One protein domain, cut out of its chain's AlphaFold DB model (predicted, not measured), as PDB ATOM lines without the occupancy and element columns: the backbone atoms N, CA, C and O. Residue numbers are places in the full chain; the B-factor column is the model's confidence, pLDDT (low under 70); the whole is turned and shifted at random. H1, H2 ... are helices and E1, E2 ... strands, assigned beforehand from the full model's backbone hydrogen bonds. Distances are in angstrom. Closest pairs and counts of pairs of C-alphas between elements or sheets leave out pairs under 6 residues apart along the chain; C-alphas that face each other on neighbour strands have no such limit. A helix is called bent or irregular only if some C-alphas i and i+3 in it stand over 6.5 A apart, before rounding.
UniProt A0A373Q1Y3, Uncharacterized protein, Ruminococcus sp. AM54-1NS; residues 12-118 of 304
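AT A GLANCE: This is residues 12 to 118 of the 304 residues of an uncharacterized protein of Ruminococcus sp. AM54-1NS (UniProt A0A373Q1Y3). Three two-stranded ribbons make a loose frame: E3 and E6 run through the middle, the E4-E5 hairpin makes a head at one end, and H1 sits near the other. The long, bent E1-E2 hairpin crosses the middle ribbon on one side, and residues 113 to 118 stick out as a tail. The 107 printed residues run E1, E2, H1, E3, E4, E5, E6; the sheets E1 - E2, E3 - E6 and E4 - E5 are antiparallel, and the class is mostly strand. The whole is only just loose, close to compact, with a radius of gyration of the C-alphas of 16.0 A and spans of 50 by 33 by 28 A.

IN THESE COORDINATES: Find C-alpha 12 at (-40.937, 8.830, -81.634); from there E1, residues 12 to 23, runs 23.8 A and bends by 93 degrees at residue 20. E2, residues 26 to 37, runs 28.1 A and bends by 78 degrees at residue 29. E3 is residues 59 to 66, 23.3 A, and E6 is residues 90 to 96, 18.7 A, ending at C-alpha 96, (-52.485, 12.999, -79.201). E4 is residues 74 to 80, E5 residues 83 to 88, and H1 residues 43 to 54.

HOW THE PARTS SIT: In the hairpin E1 and E2, look at N 17 and O 32, 3.0 A apart. E1 comes nearest E6 at the C-alphas of Ala 13 and Gly 93, 7.9 A apart. E3 and E6 are antiparallel, with N 62 and O 95 at 2.8 A. The hairpin E4 and E5 has N 76 and O 85 at 2.8 A; E5 and E6 meet only through their link. The closest C-alphas of H1 and E3 are Lys 52 and Ile 59, 7.3 A. In H1 every O i to N i+4 pair is within hydrogen-bond range.

THE WHOLE: The C-alphas of Glu 78 and Asp 118 are farthest apart, 52.8 A. The printed part has no cut and no long link. Residues 113 to 118 have pLDDT under 70.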
ATOM      1  N   SER A  12     -41.343  10.077 -82.280       88.25
ATOM      2  CA  SER A  12     -40.937   8.830 -81.634       88.25
ATOM      3  C   SER A  12     -40.701   9.074 -80.158       88.25
ATOM      4  O   SER A  12     -40.083  10.071 -79.804       88.25
ATOM      5  N   ALA A  13     -41.145   8.134 -79.327       88.31
ATOM      6  CA  ALA A  13     -40.629   7.980 -77.976       88.31
ATOM      7  C   ALA A  13     -39.378   7.096 -78.031       88.31
ATOM      8  O   ALA A  13     -39.369   6.086 -78.740       88.31
ATOM      9  N   ASP A  14     -38.321   7.487 -77.335       86.62
ATOM     10  CA  ASP A  14     -37.039   6.775 -77.285       86.62
ATOM     11  C   ASP A  14     -36.518   6.562 -75.854       86.62
ATOM     12  O   ASP A  14     -35.536   5.844 -75.657       86.62
ATOM     13  N   GLY A  15     -37.232   7.077 -74.849       87.69
ATOM     14  CA  GLY A  15     -36.985   6.822 -73.434       87.69
ATOM     15  C   GLY A  15     -38.276   6.613 -72.649       87.69
ATOM     16  O   GLY A  15     -39.346   7.076 -73.044       87.69
ATOM     17  N   TRP A  16     -38.182   5.900 -71.526       90.25
ATOM     18  CA  TRP A  16     -39.275   5.808 -70.565       90.25
ATOM     19  C   TRP A  16     -38.765   5.560 -69.146       90.25
ATOM     20  O   TRP A  16     -37.721   4.934 -68.939       90.25
ATOM     21  N   SER A  17     -39.536   6.018 -68.168       91.62
ATOM     22  CA  SER A  17     -39.292   5.825 -66.741       91.62
ATOM     23  C   SER A  17     -40.620   5.710 -65.988       91.62
ATOM     24  O   SER A  17     -41.679   6.084 -66.489       91.62
ATOM     25  N   ILE A  18     -40.586   5.135 -64.784       92.75
ATOM     26  CA  ILE A  18     -41.723   5.171 -63.858       92.75
ATOM     27  C   ILE A  18     -41.343   6.115 -62.732       92.75
ATOM     28  O   ILE A  18     -40.392   5.837 -61.997       92.75
ATOM     29  N   GLU A  19     -42.089   7.202 -62.591       92.25
ATOM     30  CA  GLU A  19     -41.761   8.293 -61.681       92.25
ATOM     31  C   GLU A  19     -42.976   8.723 -60.865       92.25
ATOM     32  O   GLU A  19     -44.127   8.518 -61.249       92.25
ATOM     33  N   ASP A  20     -42.691   9.306 -59.705       92.56
ATOM     34  CA  ASP A  20     -43.682   9.995 -58.896       92.56
ATOM     35  C   ASP A  20     -43.639  11.490 -59.246       92.56
ATOM     36  O   ASP A  20     -42.665  12.162 -58.905       92.56
ATOM     37  N   ILE A  21     -44.690  12.025 -59.868       87.38
ATOM     38  CA  ILE A  21     -44.776  13.446 -60.241       87.38
ATOM     39  C   ILE A  21     -45.975  14.129 -59.589       87.38
ATOM     40  O   ILE A  21     -46.908  13.471 -59.125       87.38
ATOM     41  N   GLN A  22     -45.940  15.459 -59.539       86.88
ATOM     42  CA  GLN A  22     -47.042  16.265 -59.030       86.88
ATOM     43  C   GLN A  22     -47.854  16.827 -60.200       86.88
ATOM     44  O   GLN A  22     -47.327  17.600 -60.995       86.88
ATOM     45  N   ILE A  23     -49.129  16.452 -60.296       81.62
ATOM     46  CA  ILE A  23     -50.084  16.978 -61.282       81.62
ATOM     47  C   ILE A  23     -51.221  17.620 -60.488       81.62
ATOM     48  O   ILE A  23     -51.762  16.999 -59.578       81.62
ATOM     49  N   ASN A  24     -51.559  18.881 -60.777       81.44
ATOM     50  CA  ASN A  24     -52.634  19.618 -60.092       81.44
ATOM     51  C   ASN A  24     -52.541  19.615 -58.550       81.44
ATOM     52  O   ASN A  24     -53.548  19.658 -57.849       81.44
ATOM     53  N   GLY A  25     -51.322  19.568 -58.008       83.00
ATOM     54  CA  GLY A  25     -51.075  19.548 -56.565       83.00
ATOM     55  C   GLY A  25     -51.102  18.156 -55.921       83.00
ATOM     56  O   GLY A  25     -50.627  18.030 -54.791       83.00
ATOM     57  N   GLU A  26     -51.542  17.113 -56.629       89.00
ATOM     58  CA  GLU A  26     -51.580  15.729 -56.145       89.00
ATOM     59  C   GLU A  26     -50.394  14.907 -56.665       89.00
ATOM     60  O   GLU A  26     -49.869  15.138 -57.753       89.00
ATOM     61  N   LYS A  27     -49.929  13.947 -55.855       91.50
ATOM     62  CA  LYS A  27     -48.794  13.080 -56.194       91.50
ATOM     63  C   LYS A  27     -49.296  11.830 -56.919       91.50
ATOM     64  O   LYS A  27     -50.023  11.034 -56.328       91.50
ATOM     65  N   HIS A  28     -48.834  11.614 -58.146       89.56
ATOM     66  CA  HIS A  28     -49.194  10.466 -58.976       89.56
ATOM     67  C   HIS A  28     -47.959   9.644 -59.337       89.56
ATOM     68  O   HIS A  28     -46.923  10.199 -59.698       89.56
ATOM     69  N   LYS A  29     -48.085   8.315 -59.285       93.88
ATOM     70  CA  LYS A  29     -47.084   7.393 -59.826       93.88
ATOM     71  C   LYS A  29     -47.444   7.065 -61.270       93.88
ATOM     72  O   LYS A  29     -48.456   6.405 -61.501       93.88
ATOM     73  N   VAL A  30     -46.629   7.507 -62.219       90.50
ATOM     74  CA  VAL A  30     -46.946   7.472 -63.653       90.50
ATOM     75  C   VAL A  30     -45.840   6.801 -64.465       90.50
ATOM     76  O   VAL A  30     -44.693   6.703 -64.027       90.50
ATOM     77  N   LEU A  31     -46.195   6.327 -65.660       90.12
ATOM     78  CA  LEU A  31     -45.244   5.971 -66.711       90.12
ATOM     79  C   LEU A  31     -44.995   7.223 -67.558       90.12
ATOM     80  O   LEU A  31     -45.929   7.730 -68.175       90.12
ATOM     81  N   ILE A  32     -43.754   7.693 -67.597       90.19
ATOM     82  CA  ILE A  32     -43.338   8.822 -68.429       90.19
ATOM     83  C   ILE A  32     -42.636   8.263 -69.658       90.19
ATOM     84  O   ILE A  32     -41.751   7.415 -69.537       90.19
ATOM     85  N   ALA A  33     -43.040   8.731 -70.834       89.75
ATOM     86  CA  ALA A  33     -42.340   8.486 -72.086       89.75
ATOM     87  C   ALA A  33     -41.730   9.801 -72.574       89.75
ATOM     88  O   ALA A  33     -42.404  10.829 -72.606       89.75
ATOM     89  N   GLU A  34     -40.461   9.751 -72.965       89.31
ATOM     90  CA  GLU A  34     -39.732  10.884 -73.529       89.31
ATOM     91  C   GLU A  34     -39.458  10.625 -75.005       89.31
ATOM     92  O   GLU A  34     -39.247   9.483 -75.427       89.31
ATOM     93  N   GLY A  35     -39.506  11.689 -75.798       89.38
ATOM     94  CA  GLY A  35     -39.389  11.584 -77.237       89.38
ATOM     95  C   GLY A  35     -39.370  12.932 -77.930       89.38
ATOM     96  O   GLY A  35     -39.309  13.986 -77.302       89.38
ATOM     97  N   TYR A  36     -39.452  12.885 -79.253       88.62
ATOM     98  CA  TYR A  36     -39.457  14.066 -80.105       88.62
ATOM     99  C   TYR A  36     -40.610  14.028 -81.105       88.62
ATOM    100  O   TYR A  36     -41.027  12.967 -81.578       88.62
ATOM    101  N   ILE A  37     -41.080  15.218 -81.479       89.94
ATOM    102  CA  ILE A  37     -42.015  15.433 -82.584       89.94
ATOM    103  C   ILE A  37     -41.229  15.994 -83.768       89.94
ATOM    104  O   ILE A  37     -40.418  16.908 -83.629       89.94
ATOM    105  N   ASN A  38     -41.462  15.454 -84.964       88.25
ATOM    106  CA  ASN A  38     -40.770  15.885 -86.175       88.25
ATOM    107  C   ASN A  38     -41.336  17.221 -86.691       88.25
ATOM    108  O   ASN A  38     -42.092  17.238 -87.664       88.25
ATOM    109  N   GLN A  39     -40.947  18.350 -86.089       85.94
ATOM    110  CA  GLN A  39     -41.435  19.688 -86.463       85.94
ATOM    111  C   GLN A  39     -41.208  20.026 -87.944       85.94
ATOM    112  O   GLN A  39     -42.069  20.625 -88.578       85.94
ATOM    113  N   GLN A  40     -40.098  19.570 -88.539       80.69
ATOM    114  CA  GLN A  40     -39.821  19.751 -89.976       80.69
ATOM    115  C   GLN A  40     -40.896  19.131 -90.889       80.69
ATOM    116  O   GLN A  40     -40.997  19.493 -92.063       80.69
ATOM    117  N   ARG A  41     -41.661  18.164 -90.364       84.81
ATOM    118  CA  ARG A  41     -42.736  17.462 -91.071       84.81
ATOM    119  C   ARG A  41     -44.135  17.907 -90.654       84.81
ATOM    120  O   ARG A  41     -45.062  17.757 -91.443       84.81
ATOM    121  N   TYR A  42     -44.287  18.439 -89.442       87.44
ATOM    122  CA  TYR A  42     -45.575  18.867 -88.889       87.44
ATOM    123  C   TYR A  42     -45.477  20.220 -88.165       87.44
ATOM    124  O   TYR A  42     -45.760  20.294 -86.969       87.44
ATOM    125  N   PRO A  43     -45.083  21.302 -88.861       84.81
ATOM    126  CA  PRO A  43     -44.857  22.600 -88.227       84.81
ATOM    127  C   PRO A  43     -46.130  23.163 -87.583       84.81
ATOM    128  O   PRO A  43     -46.093  23.577 -86.431       84.81
ATOM    129  N   HIS A  44     -47.275  23.080 -88.269       88.50
ATOM    130  CA  HIS A  44     -48.559  23.564 -87.747       88.50
ATOM    131  C   HIS A  44     -49.087  22.753 -86.560       88.50
ATOM    132  O   HIS A  44     -49.785  23.287 -85.706       88.50
ATOM    133  N   PHE A  45     -48.765  21.459 -86.493       88.88
ATOM    134  CA  PHE A  45     -49.142  20.640 -85.343       88.88
ATOM    135  C   PHE A  45     -48.322  21.021 -84.109       88.88
ATOM    136  O   PHE A  45     -48.876  21.131 -83.022       88.88
ATOM    137  N   VAL A  46     -47.021  21.265 -84.285       88.94
ATOM    138  CA  VAL A  46     -46.157  21.746 -83.200       88.94
ATOM    139  C   VAL A  46     -46.602  23.130 -82.730       88.94
ATOM    140  O   VAL A  46     -46.801  23.306 -81.536       88.94
ATOM    141  N   GLU A  47     -46.878  24.056 -83.650       88.94
ATOM    142  CA  GLU A  47     -47.434  25.383 -83.332       88.94
ATOM    143  C   GLU A  47     -48.758  25.278 -82.552       88.94
ATOM    144  O   GLU A  47     -48.984  25.998 -81.582       88.94
ATOM    145  N   TRP A  48     -49.635  24.344 -82.934       92.12
ATOM    146  CA  TRP A  48     -50.876  24.088 -82.204       92.12
ATOM    147  C   TRP A  48     -50.623  23.589 -80.774       92.12
ATOM    148  O   TRP A  48     -51.267  24.081 -79.847       92.12
ATOM    149  N   LEU A  49     -49.684  22.657 -80.578       91.56
ATOM    150  CA  LEU A  49     -49.317  22.169 -79.245       91.56
ATOM    151  C   LEU A  49     -48.716  23.283 -78.376       91.56
ATOM    152  O   LEU A  49     -49.074  23.401 -77.208       91.56
ATOM    153  N   GLU A  50     -47.835  24.108 -78.944       88.62
ATOM    154  CA  GLU A  50     -47.206  25.235 -78.246       88.62
ATOM    155  C   GLU A  50     -48.248  26.251 -77.774       88.62
ATOM    156  O   GLU A  50     -48.243  26.634 -76.606       88.62
ATOM    157  N   ASN A  51     -49.184  26.635 -78.646       89.12
ATOM    158  CA  ASN A  51     -50.270  27.543 -78.280       89.12
ATOM    159  C   ASN A  51     -51.141  26.959 -77.160       89.12
ATOM    160  O   ASN A  51     -51.399  27.639 -76.173       89.12
ATOM    161  N   LYS A  52     -51.517  25.677 -77.259       88.69
ATOM    162  CA  LYS A  52     -52.304  24.996 -76.221       88.69
ATOM    163  C   LYS A  52     -51.614  24.999 -74.858       88.69
ATOM    164  O   LYS A  52     -52.245  25.323 -73.858       88.69
ATOM    165  N   ILE A  53     -50.320  24.697 -74.817       85.81
ATOM    166  CA  ILE A  53     -49.552  24.700 -73.565       85.81
ATOM    167  C   ILE A  53     -49.413  26.122 -73.007       85.81
ATOM    168  O   ILE A  53     -49.589  26.317 -71.805       85.81
ATOM    169  N   ASN A  54     -49.138  27.115 -73.859       82.56
ATOM    170  CA  ASN A  54     -49.010  28.518 -73.449       82.56
ATOM    171  C   ASN A  54     -50.321  29.096 -72.895       82.56
ATOM    172  O   ASN A  54     -50.290  29.910 -71.972       82.56
ATOM    173  N   ASP A  55     -51.458  28.642 -73.421       88.00
ATOM    174  CA  ASP A  55     -52.792  29.010 -72.943       88.00
ATOM    175  C   ASP A  55     -53.181  28.276 -71.641       88.00
ATOM    176  O   ASP A  55     -54.200  28.594 -71.025       88.00
ATOM    177  N   GLY A  56     -52.360  27.322 -71.184       85.44
ATOM    178  CA  GLY A  56     -52.606  26.516 -69.986       85.44
ATOM    179  C   GLY A  56     -53.582  25.355 -70.203       85.44
ATOM    180  O   GLY A  56     -54.076  24.785 -69.227       85.44
ATOM    181  N   ASP A  57     -53.867  24.993 -71.457       88.38
ATOM    182  CA  ASP A  57     -54.747  23.875 -71.782       88.38
ATOM    183  C   ASP A  57     -54.060  22.529 -71.505       88.38
ATOM    184  O   ASP A  57     -52.882  22.317 -71.797       88.38
ATOM    185  N   THR A  58     -54.834  21.564 -71.003       90.19
ATOM    186  CA  THR A  58     -54.382  20.170 -70.898       90.19
ATOM    187  C   THR A  58     -54.534  19.474 -72.245       90.19
ATOM    188  O   THR A  58     -55.627  19.414 -72.809       90.19
ATOM    189  N   ILE A  59     -53.440  18.913 -72.756       92.44
ATOM    190  CA  ILE A  59     -53.445  18.125 -73.988       92.44
ATOM    191  C   ILE A  59     -53.573  16.653 -73.615       92.44
ATOM    192  O   ILE A  59     -52.667  16.068 -73.020       92.44
ATOM    193  N   TYR A  60     -54.700  16.061 -73.990       94.69
ATOM    194  CA  TYR A  60     -54.984  14.653 -73.751       94.69
ATOM    195  C   TYR A  60     -54.433  13.768 -74.861       94.69
ATOM    196  O   TYR A  60     -54.309  14.169 -76.024       94.69
ATOM    197  N   GLY A  61     -54.163  12.522 -74.508       92.12
ATOM    198  CA  GLY A  61     -53.809  11.495 -75.460       92.12
ATOM    199  C   GLY A  61     -54.389  10.136 -75.118       92.12
ATOM    200  O   GLY A  61     -55.199   9.977 -74.211       92.12
ATOM    201  N   SER A  62     -53.977   9.142 -75.891       90.25
ATOM    202  CA  SER A  62     -54.350   7.749 -75.709       90.25
ATOM    203  C   SER A  62     -53.117   6.871 -75.807       90.25
ATOM    204  O   SER A  62     -52.275   7.051 -76.689       90.25
ATOM    205  N   VAL A  63     -53.004   5.929 -74.878       88.69
ATOM    206  CA  VAL A  63     -51.919   4.953 -74.862       88.69
ATOM    207  C   VAL A  63     -52.313   3.767 -75.730       88.69
ATOM    208  O   VAL A  63     -53.278   3.062 -75.438       88.69
ATOM    209  N   GLU A  64     -51.530   3.514 -76.774       87.56
ATOM    210  CA  GLU A  64     -51.800   2.452 -77.738       87.56
ATOM    211  C   GLU A  64     -51.024   1.186 -77.369       87.56
ATOM    212  O   GLU A  64     -49.804   1.215 -77.157       87.56
ATOM    213  N   PHE A  65     -51.723   0.053 -77.326       87.56
ATOM    214  CA  PHE A  65     -51.146  -1.246 -76.994       87.56
ATOM    215  C   PHE A  65     -51.512  -2.315 -78.021       87.56
ATOM    216  O   PHE A  65     -52.622  -2.379 -78.548       87.56
ATOM    217  N   VAL A  66     -50.568  -3.222 -78.259       88.69
ATOM    218  CA  VAL A  66     -50.720  -4.385 -79.135       88.69
ATOM    219  C   VAL A  66     -50.456  -5.671 -78.368       88.69
ATOM    220  O   VAL A  66     -49.852  -5.699 -77.298       88.69
ATOM    221  N   GLY A  67     -50.931  -6.788 -78.909       88.69
ATOM    222  CA  GLY A  67     -50.708  -8.083 -78.286       88.69
ATOM    223  C   GLY A  67     -49.268  -8.563 -78.417       88.69
ATOM    224  O   GLY A  67     -48.740  -8.650 -79.525       88.69
ATOM    225  N   LYS A  68     -48.677  -8.982 -77.300       85.69
ATOM    226  CA  LYS A  68     -47.289  -9.446 -77.234       85.69
ATOM    227  C   LYS A  68     -47.045 -10.679 -78.109       85.69
ATOM    228  O   LYS A  68     -47.584 -11.755 -77.848       85.69
ATOM    229  N   GLY A  69     -46.248 -10.525 -79.170       79.62
ATOM    230  CA  GLY A  69     -45.773 -11.586 -80.077       79.62
ATOM    231  C   GLY A  69     -46.816 -12.294 -80.963       79.62
ATOM    232  O   GLY A  69     -46.448 -12.850 -81.994       79.62
ATOM    233  N   LYS A  70     -48.104 -12.303 -80.592       72.75
ATOM    234  CA  LYS A  70     -49.197 -12.974 -81.332       72.75
ATOM    235  C   LYS A  70     -50.331 -12.031 -81.752       72.75
ATOM    236  O   LYS A  70     -51.413 -12.511 -82.078       72.75
ATOM    237  N   ASN A  71     -50.126 -10.710 -81.688       79.12
ATOM    238  CA  ASN A  71     -51.133  -9.682 -82.000       79.12
ATOM    239  C   ASN A  71     -52.466  -9.846 -81.239       79.12
ATOM    240  O   ASN A  71     -53.506  -9.368 -81.681       79.12
ATOM    241  N   LYS A  72     -52.447 -10.520 -80.081       86.88
ATOM    242  CA  LYS A  72     -53.597 -10.656 -79.185       86.88
ATOM    243  C   LYS A  72     -53.252 -10.168 -77.784       86.88
ATOM    244  O   LYS A  72     -52.309 -10.668 -77.176       86.88
ATOM    245  N   ILE A  73     -54.028  -9.211 -77.288       89.69
ATOM    246  CA  ILE A  73     -53.936  -8.724 -75.911       89.69
ATOM    247  C   ILE A  73     -54.595  -9.757 -74.994       89.69
ATOM    248  O   ILE A  73     -55.690 -10.252 -75.285       89.69
ATOM    249  N   VAL A  74     -53.919 -10.113 -73.903       90.06
ATOM    250  CA  VAL A  74     -54.501 -10.947 -72.842       90.06
ATOM    251  C   VAL A  74     -54.965 -10.026 -71.728       90.06
ATOM    252  O   VAL A  74     -54.172  -9.223 -71.244       90.06
ATOM    253  N   TYR A  75     -56.224 -10.159 -71.326       89.50
ATOM    254  CA  TYR A  75     -56.842  -9.367 -70.266       89.50
ATOM    255  C   TYR A  75     -56.945 -10.176 -68.971       89.50
ATOM    256  O   TYR A  75     -56.986 -11.407 -69.005       89.50
ATOM    257  N   ASP A  76     -56.961  -9.481 -67.838       89.44
ATOM    258  CA  ASP A  76     -57.186 -10.057 -66.518       89.44
ATOM    259  C   ASP A  76     -58.687 -10.040 -66.192       89.44
ATOM    260  O   ASP A  76     -59.303  -8.976 -66.146       89.44
ATOM    261  N   GLY A  77     -59.272 -11.219 -65.977       85.75
ATOM    262  CA  GLY A  77     -60.685 -11.370 -65.617       85.75
ATOM    263  C   GLY A  77     -61.693 -11.138 -66.753       85.75
ATOM    264  O   GLY A  77     -61.347 -11.023 -67.931       85.75
ATOM    265  N   GLU A  78     -62.972 -11.116 -66.373       87.12
ATOM    266  CA  GLU A  78     -64.095 -10.811 -67.266       87.12
ATOM    267  C   GLU A  78     -64.274  -9.286 -67.435       87.12
ATOM    268  O   GLU A  78     -63.921  -8.527 -66.529       87.12
ATOM    269  N   PRO A  79     -64.830  -8.807 -68.566       85.38
ATOM    270  CA  PRO A  79     -65.258  -7.412 -68.718       85.38
ATOM    271  C   PRO A  79     -66.102  -6.896 -67.557       85.38
ATOM    272  O   PRO A  79     -67.074  -7.528 -67.149       85.38
ATOM    273  N   VAL A  80     -65.762  -5.689 -67.106       85.06
ATOM    274  CA  VAL A  80     -66.556  -4.873 -66.186       85.06
ATOM    275  C   VAL A  80     -67.163  -3.681 -66.932       85.06
ATOM    276  O   VAL A  80     -66.829  -3.416 -68.086       85.06
ATOM    277  N   GLU A  81     -68.044  -2.933 -66.268       83.12
ATOM    278  CA  GLU A  81     -68.733  -1.767 -66.844       83.12
ATOM    279  C   GLU A  81     -67.765  -0.708 -67.404       83.12
ATOM    280  O   GLU A  81     -68.003  -0.159 -68.474       83.12
ATOM    281  N   LYS A  82     -66.623  -0.492 -66.734       78.50
ATOM    282  CA  LYS A  82     -65.558   0.432 -67.167       78.50
ATOM    283  C   LYS A  82     -64.481  -0.210 -68.061       78.50
ATOM    284  O   LYS A  82     -63.390   0.334 -68.188       78.50
ATOM    285  N   GLY A  83     -64.746  -1.370 -68.665       81.31
ATOM    286  CA  GLY A  83     -63.830  -2.019 -69.612       81.31
ATOM    287  C   GLY A  83     -63.135  -3.274 -69.074       81.31
ATOM    288  O   GLY A  83     -63.743  -4.097 -68.394       81.31
ATOM    289  N   ARG A  84     -61.870  -3.491 -69.457       84.62
ATOM    290  CA  ARG A  84     -61.061  -4.676 -69.096       84.62
ATOM    291  C   ARG A  84     -59.631  -4.260 -68.788       84.62
ATOM    292  O   ARG A  84     -59.095  -3.396 -69.472       84.62
ATOM    293  N   VAL A  85     -58.990  -4.938 -67.841       85.25
ATOM    294  CA  VAL A  85     -57.591  -4.668 -67.482       85.25
ATOM    295  C   VAL A  85     -56.663  -5.504 -68.369       85.25
ATOM    296  O   VAL A  85     -56.721  -6.734 -68.306       85.25
ATOM    297  N   PRO A  86     -55.822  -4.905 -69.230       86.94
ATOM    298  CA  PRO A  86     -54.863  -5.660 -70.027       86.94
ATOM    299  C   PRO A  86     -53.708  -6.168 -69.143       86.94
ATOM    300  O   PRO A  86     -53.210  -5.463 -68.270       86.94
ATOM    301  N   LYS A  87     -53.273  -7.411 -69.375       89.38
ATOM    302  CA  LYS A  87     -52.253  -8.125 -68.585       89.38
ATOM    303  C   LYS A  87     -51.015  -8.495 -69.391       89.38
ATOM    304  O   LYS A  87     -49.905  -8.449 -68.874       89.38
ATOM    305  N   VAL A  88     -51.201  -8.897 -70.650       89.94
ATOM    306  CA  VAL A  88     -50.098  -9.239 -71.561       89.94
ATOM    307  C   VAL A  88     -50.282  -8.474 -72.863       89.94
ATOM    308  O   VAL A  88     -51.167  -8.789 -73.661       89.94
ATOM    309  N   TYR A  89     -49.435  -7.469 -73.049       91.12
ATOM    310  CA  TYR A  89     -49.404  -6.556 -74.185       91.12
ATOM    311  C   TYR A  89     -47.999  -5.945 -74.312       91.12
ATOM    312  O   TYR A  89     -47.179  -6.092 -73.403       91.12
ATOM    313  N   ASP A  90     -47.735  -5.292 -75.438       87.94
ATOM    314  CA  ASP A  90     -46.608  -4.379 -75.630       87.94
ATOM    315  C   ASP A  90     -47.162  -2.999 -76.029       87.94
ATOM    316  O   ASP A  90     -48.203  -2.911 -76.686       87.94
ATOM    317  N   TYR A  91     -46.487  -1.922 -75.629       87.06
ATOM    318  CA  TYR A  91     -46.845  -0.563 -76.044       87.06
ATOM    319  C   TYR A  91     -46.482  -0.350 -77.516       87.06
ATOM    320  O   TYR A  91     -45.365  -0.662 -77.929       87.06
ATOM    321  N   SER A  92     -47.417   0.181 -78.304       86.62
ATOM    322  CA  SER A  92     -47.209   0.477 -79.727       86.62
ATOM    323  C   SER A  92     -47.084   1.964 -80.030       86.62
ATOM    324  O   SER A  92     -46.547   2.314 -81.078       86.62
ATOM    325  N   GLY A  93     -47.568   2.840 -79.149       88.00
ATOM    326  CA  GLY A  93     -47.455   4.278 -79.354       88.00
ATOM    327  C   GLY A  93     -48.319   5.102 -78.412       88.00
ATOM    328  O   GLY A  93     -48.901   4.593 -77.457       88.00
ATOM    329  N   TYR A  94     -48.385   6.391 -78.723       89.69
ATOM    330  CA  TYR A  94     -49.203   7.375 -78.034       89.69
ATOM    331  C   TYR A  94     -49.884   8.259 -79.078       89.69
ATOM    332  O   TYR A  94     -49.225   8.764 -79.991       89.69
ATOM    333  N   CYS A  95     -51.197   8.418 -78.961       90.50
ATOM    334  CA  CYS A  95     -51.999   9.243 -79.852       90.50
ATOM    335  C   CYS A  95     -52.360  10.548 -79.144       90.50
ATOM    336  O   CYS A  95     -52.967  10.501 -78.082       90.50
ATOM    337  N   ILE A  96     -52.017  11.704 -79.714       91.12
ATOM    338  CA  ILE A  96     -52.485  12.999 -79.201       91.12
ATOM    339  C   ILE A  96     -53.899  13.233 -79.725       91.12
ATOM    340  O   ILE A  96     -54.139  13.155 -80.932       91.12
ATOM    341  N   LEU A  97     -54.834  13.507 -78.819       91.00
ATOM    342  CA  LEU A  97     -56.249  13.605 -79.137       91.00
ATOM    343  C   LEU A  97     -56.683  15.065 -79.306       91.00
ATOM    344  O   LEU A  97     -56.300  15.952 -78.550       91.00
ATOM    345  N   THR A  98     -57.544  15.293 -80.293       86.12
ATOM    346  CA  THR A  98     -58.303  16.544 -80.487       86.12
ATOM    347  C   THR A  98     -59.795  16.358 -80.199       86.12
ATOM    348  O   THR A  98     -60.610  17.238 -80.468       86.12
ATOM    349  N   VAL A  99     -60.152  15.188 -79.668       87.75
ATOM    350  CA  VAL A  99     -61.504  14.752 -79.317       87.75
ATOM    351  C   VAL A  99     -61.557  14.415 -77.828       87.75
ATOM    352  O   VAL A  99     -60.518  14.312 -77.180       87.75
ATOM    353  N   GLU A 100     -62.762  14.228 -77.296       88.25
ATOM    354  CA  GLU A 100     -62.961  13.832 -75.902       88.25
ATOM    355  C   GLU A 100     -62.253  12.492 -75.600       88.25
ATOM    356  O   GLU A 100     -62.499  11.500 -76.300       88.25
ATOM    357  N   PRO A 101     -61.346  12.444 -74.607       88.25
ATOM    358  CA  PRO A 101     -60.617  11.230 -74.272       88.25
ATOM    359  C   PRO A 101     -61.524  10.226 -73.555       88.25
ATOM    360  O   PRO A 101     -62.376  10.585 -72.750       88.25
ATOM    361  N   SER A 102     -61.307   8.934 -73.808       81.94
ATOM    362  CA  SER A 102     -61.943   7.868 -73.014       81.94
ATOM    363  C   SER A 102     -61.249   7.633 -71.663       81.94
ATOM    364  O   SER A 102     -61.843   7.029 -70.773       81.94
ATOM    365  N   ASP A 103     -60.001   8.086 -71.533       82.50
ATOM    366  CA  ASP A 103     -59.176   8.052 -70.326       82.50
ATOM    367  C   ASP A 103     -58.446   9.397 -70.217       82.50
ATOM    368  O   ASP A 103     -57.630   9.736 -71.073       82.50
ATOM    369  N   ASP A 104     -58.776  10.182 -69.195       87.12
ATOM    370  CA  ASP A 104     -58.232  11.521 -68.959       87.12
ATOM    371  C   ASP A 104     -56.898  11.508 -68.192       87.12
ATOM    372  O   ASP A 104     -56.313  12.565 -67.957       87.12
ATOM    373  N   SER A 105     -56.371  10.326 -67.845       88.06
ATOM    374  CA  SER A 105     -55.081  10.185 -67.158       88.06
ATOM    375  C   SER A 105     -53.867  10.246 -68.093       88.06
ATOM    376  O   SER A 105     -52.745  10.495 -67.647       88.06
ATOM    377  N   ALA A 106     -54.073  10.046 -69.397       90.75
ATOM    378  CA  ALA A 106     -53.028  10.105 -70.409       90.75
ATOM    379  C   ALA A 106     -52.903  11.532 -70.964       90.75
ATOM    380  O   ALA A 106     -53.711  11.960 -71.785       90.75
ATOM    381  N   ILE A 107     -51.858  12.260 -70.562       91.88
ATOM    382  CA  ILE A 107     -51.661  13.675 -70.924       91.88
ATOM    383  C   ILE A 107     -50.236  13.967 -71.404       91.88
ATOM    384  O   ILE A 107     -49.287  13.279 -71.020       91.88
ATOM    385  N   LEU A 108     -50.083  15.011 -72.219       90.25
ATOM    386  CA  LEU A 108     -48.785  15.606 -72.529       90.25
ATOM    387  C   LEU A 108     -48.395  16.560 -71.392       90.25
ATOM    388  O   LEU A 108     -49.080  17.548 -71.149       90.25
ATOM    389  N   ILE A 109     -47.300  16.245 -70.699       85.56
ATOM    390  CA  ILE A 109     -46.864  16.971 -69.494       85.56
ATOM    391  C   ILE A 109     -45.928  18.134 -69.843       85.56
ATOM    392  O   ILE A 109     -45.965  19.175 -69.194       85.56
ATOM    393  N   GLU A 110     -45.086  17.966 -70.863       82.69
ATOM    394  CA  GLU A 110     -44.032  18.920 -71.202       82.69
ATOM    395  C   GLU A 110     -43.774  18.927 -72.716       82.69
ATOM    396  O   GLU A 110     -43.758  17.874 -73.357       82.69
ATOM    397  N   LEU A 111     -43.532  20.110 -73.289       84.12
ATOM    398  CA  LEU A 111     -43.059  20.289 -74.663       84.12
ATOM    399  C   LEU A 111     -41.945  21.336 -74.676       84.12
ATOM    400  O   LEU A 111     -42.125  22.427 -74.144       84.12
ATOM    401  N   ASN A 112     -40.811  21.017 -75.302       73.25
ATOM    402  CA  ASN A 112     -39.681  21.931 -75.529       73.25
ATOM    403  C   ASN A 112     -39.049  22.584 -74.272       73.25
ATOM    404  O   ASN A 112     -38.162  23.416 -74.427       73.25
ATOM    405  N   GLN A 113     -39.412  22.198 -73.041       63.03
ATOM    406  CA  GLN A 113     -38.810  22.766 -71.819       63.03
ATOM    407  C   GLN A 113     -37.521  22.041 -71.381       63.03
ATOM    408  O   GLN A 113     -36.663  22.647 -70.746       63.03
ATOM    409  N   LYS A 114     -37.306  20.792 -71.816       54.56
ATOM    410  CA  LYS A 114     -36.042  20.045 -71.666       54.56
ATOM    411  C   LYS A 114     -34.913  20.471 -72.617       54.56
ATOM    412  O   LYS A 114     -33.859  19.825 -72.640       54.56
ATOM    413  N   ILE A 115     -35.088  21.544 -73.396       51.97
ATOM    414  CA  ILE A 115     -33.965  22.171 -74.100       51.97
ATOM    415  C   ILE A 115     -33.070  22.786 -73.022       51.97
ATOM    416  O   ILE A 115     -33.407  23.780 -72.390       51.97
ATOM    417  N   LYS A 116     -31.951  22.102 -72.770       47.03
ATOM    418  CA  LYS A 116     -30.880  22.495 -71.848       47.03
ATOM    419  C   LYS A 116     -30.594  23.996 -71.933       47.03
ATOM    420  O   LYS A 116     -30.635  24.557 -73.021       47.03
ATOM    421  N   GLU A 117     -30.227  24.559 -70.785       47.25
ATOM    422  CA  GLU A 117     -29.832  25.933 -70.414       47.25
ATOM    423  C   GLU A 117     -28.928  26.765 -71.376       47.25
ATOM    424  O   GLU A 117     -28.372  27.774 -70.949       47.25
ATOM    425  N   ASP A 118     -28.777  26.428 -72.659       47.31
ATOM    426  CA  ASP A 118     -27.801  27.027 -73.580       47.31
ATOM    427  C   ASP A 118     -28.377  27.759 -74.809       47.31
ATOM    428  O   ASP A 118     -27.599  28.343 -75.568       47.31
TER     429      ASP A 118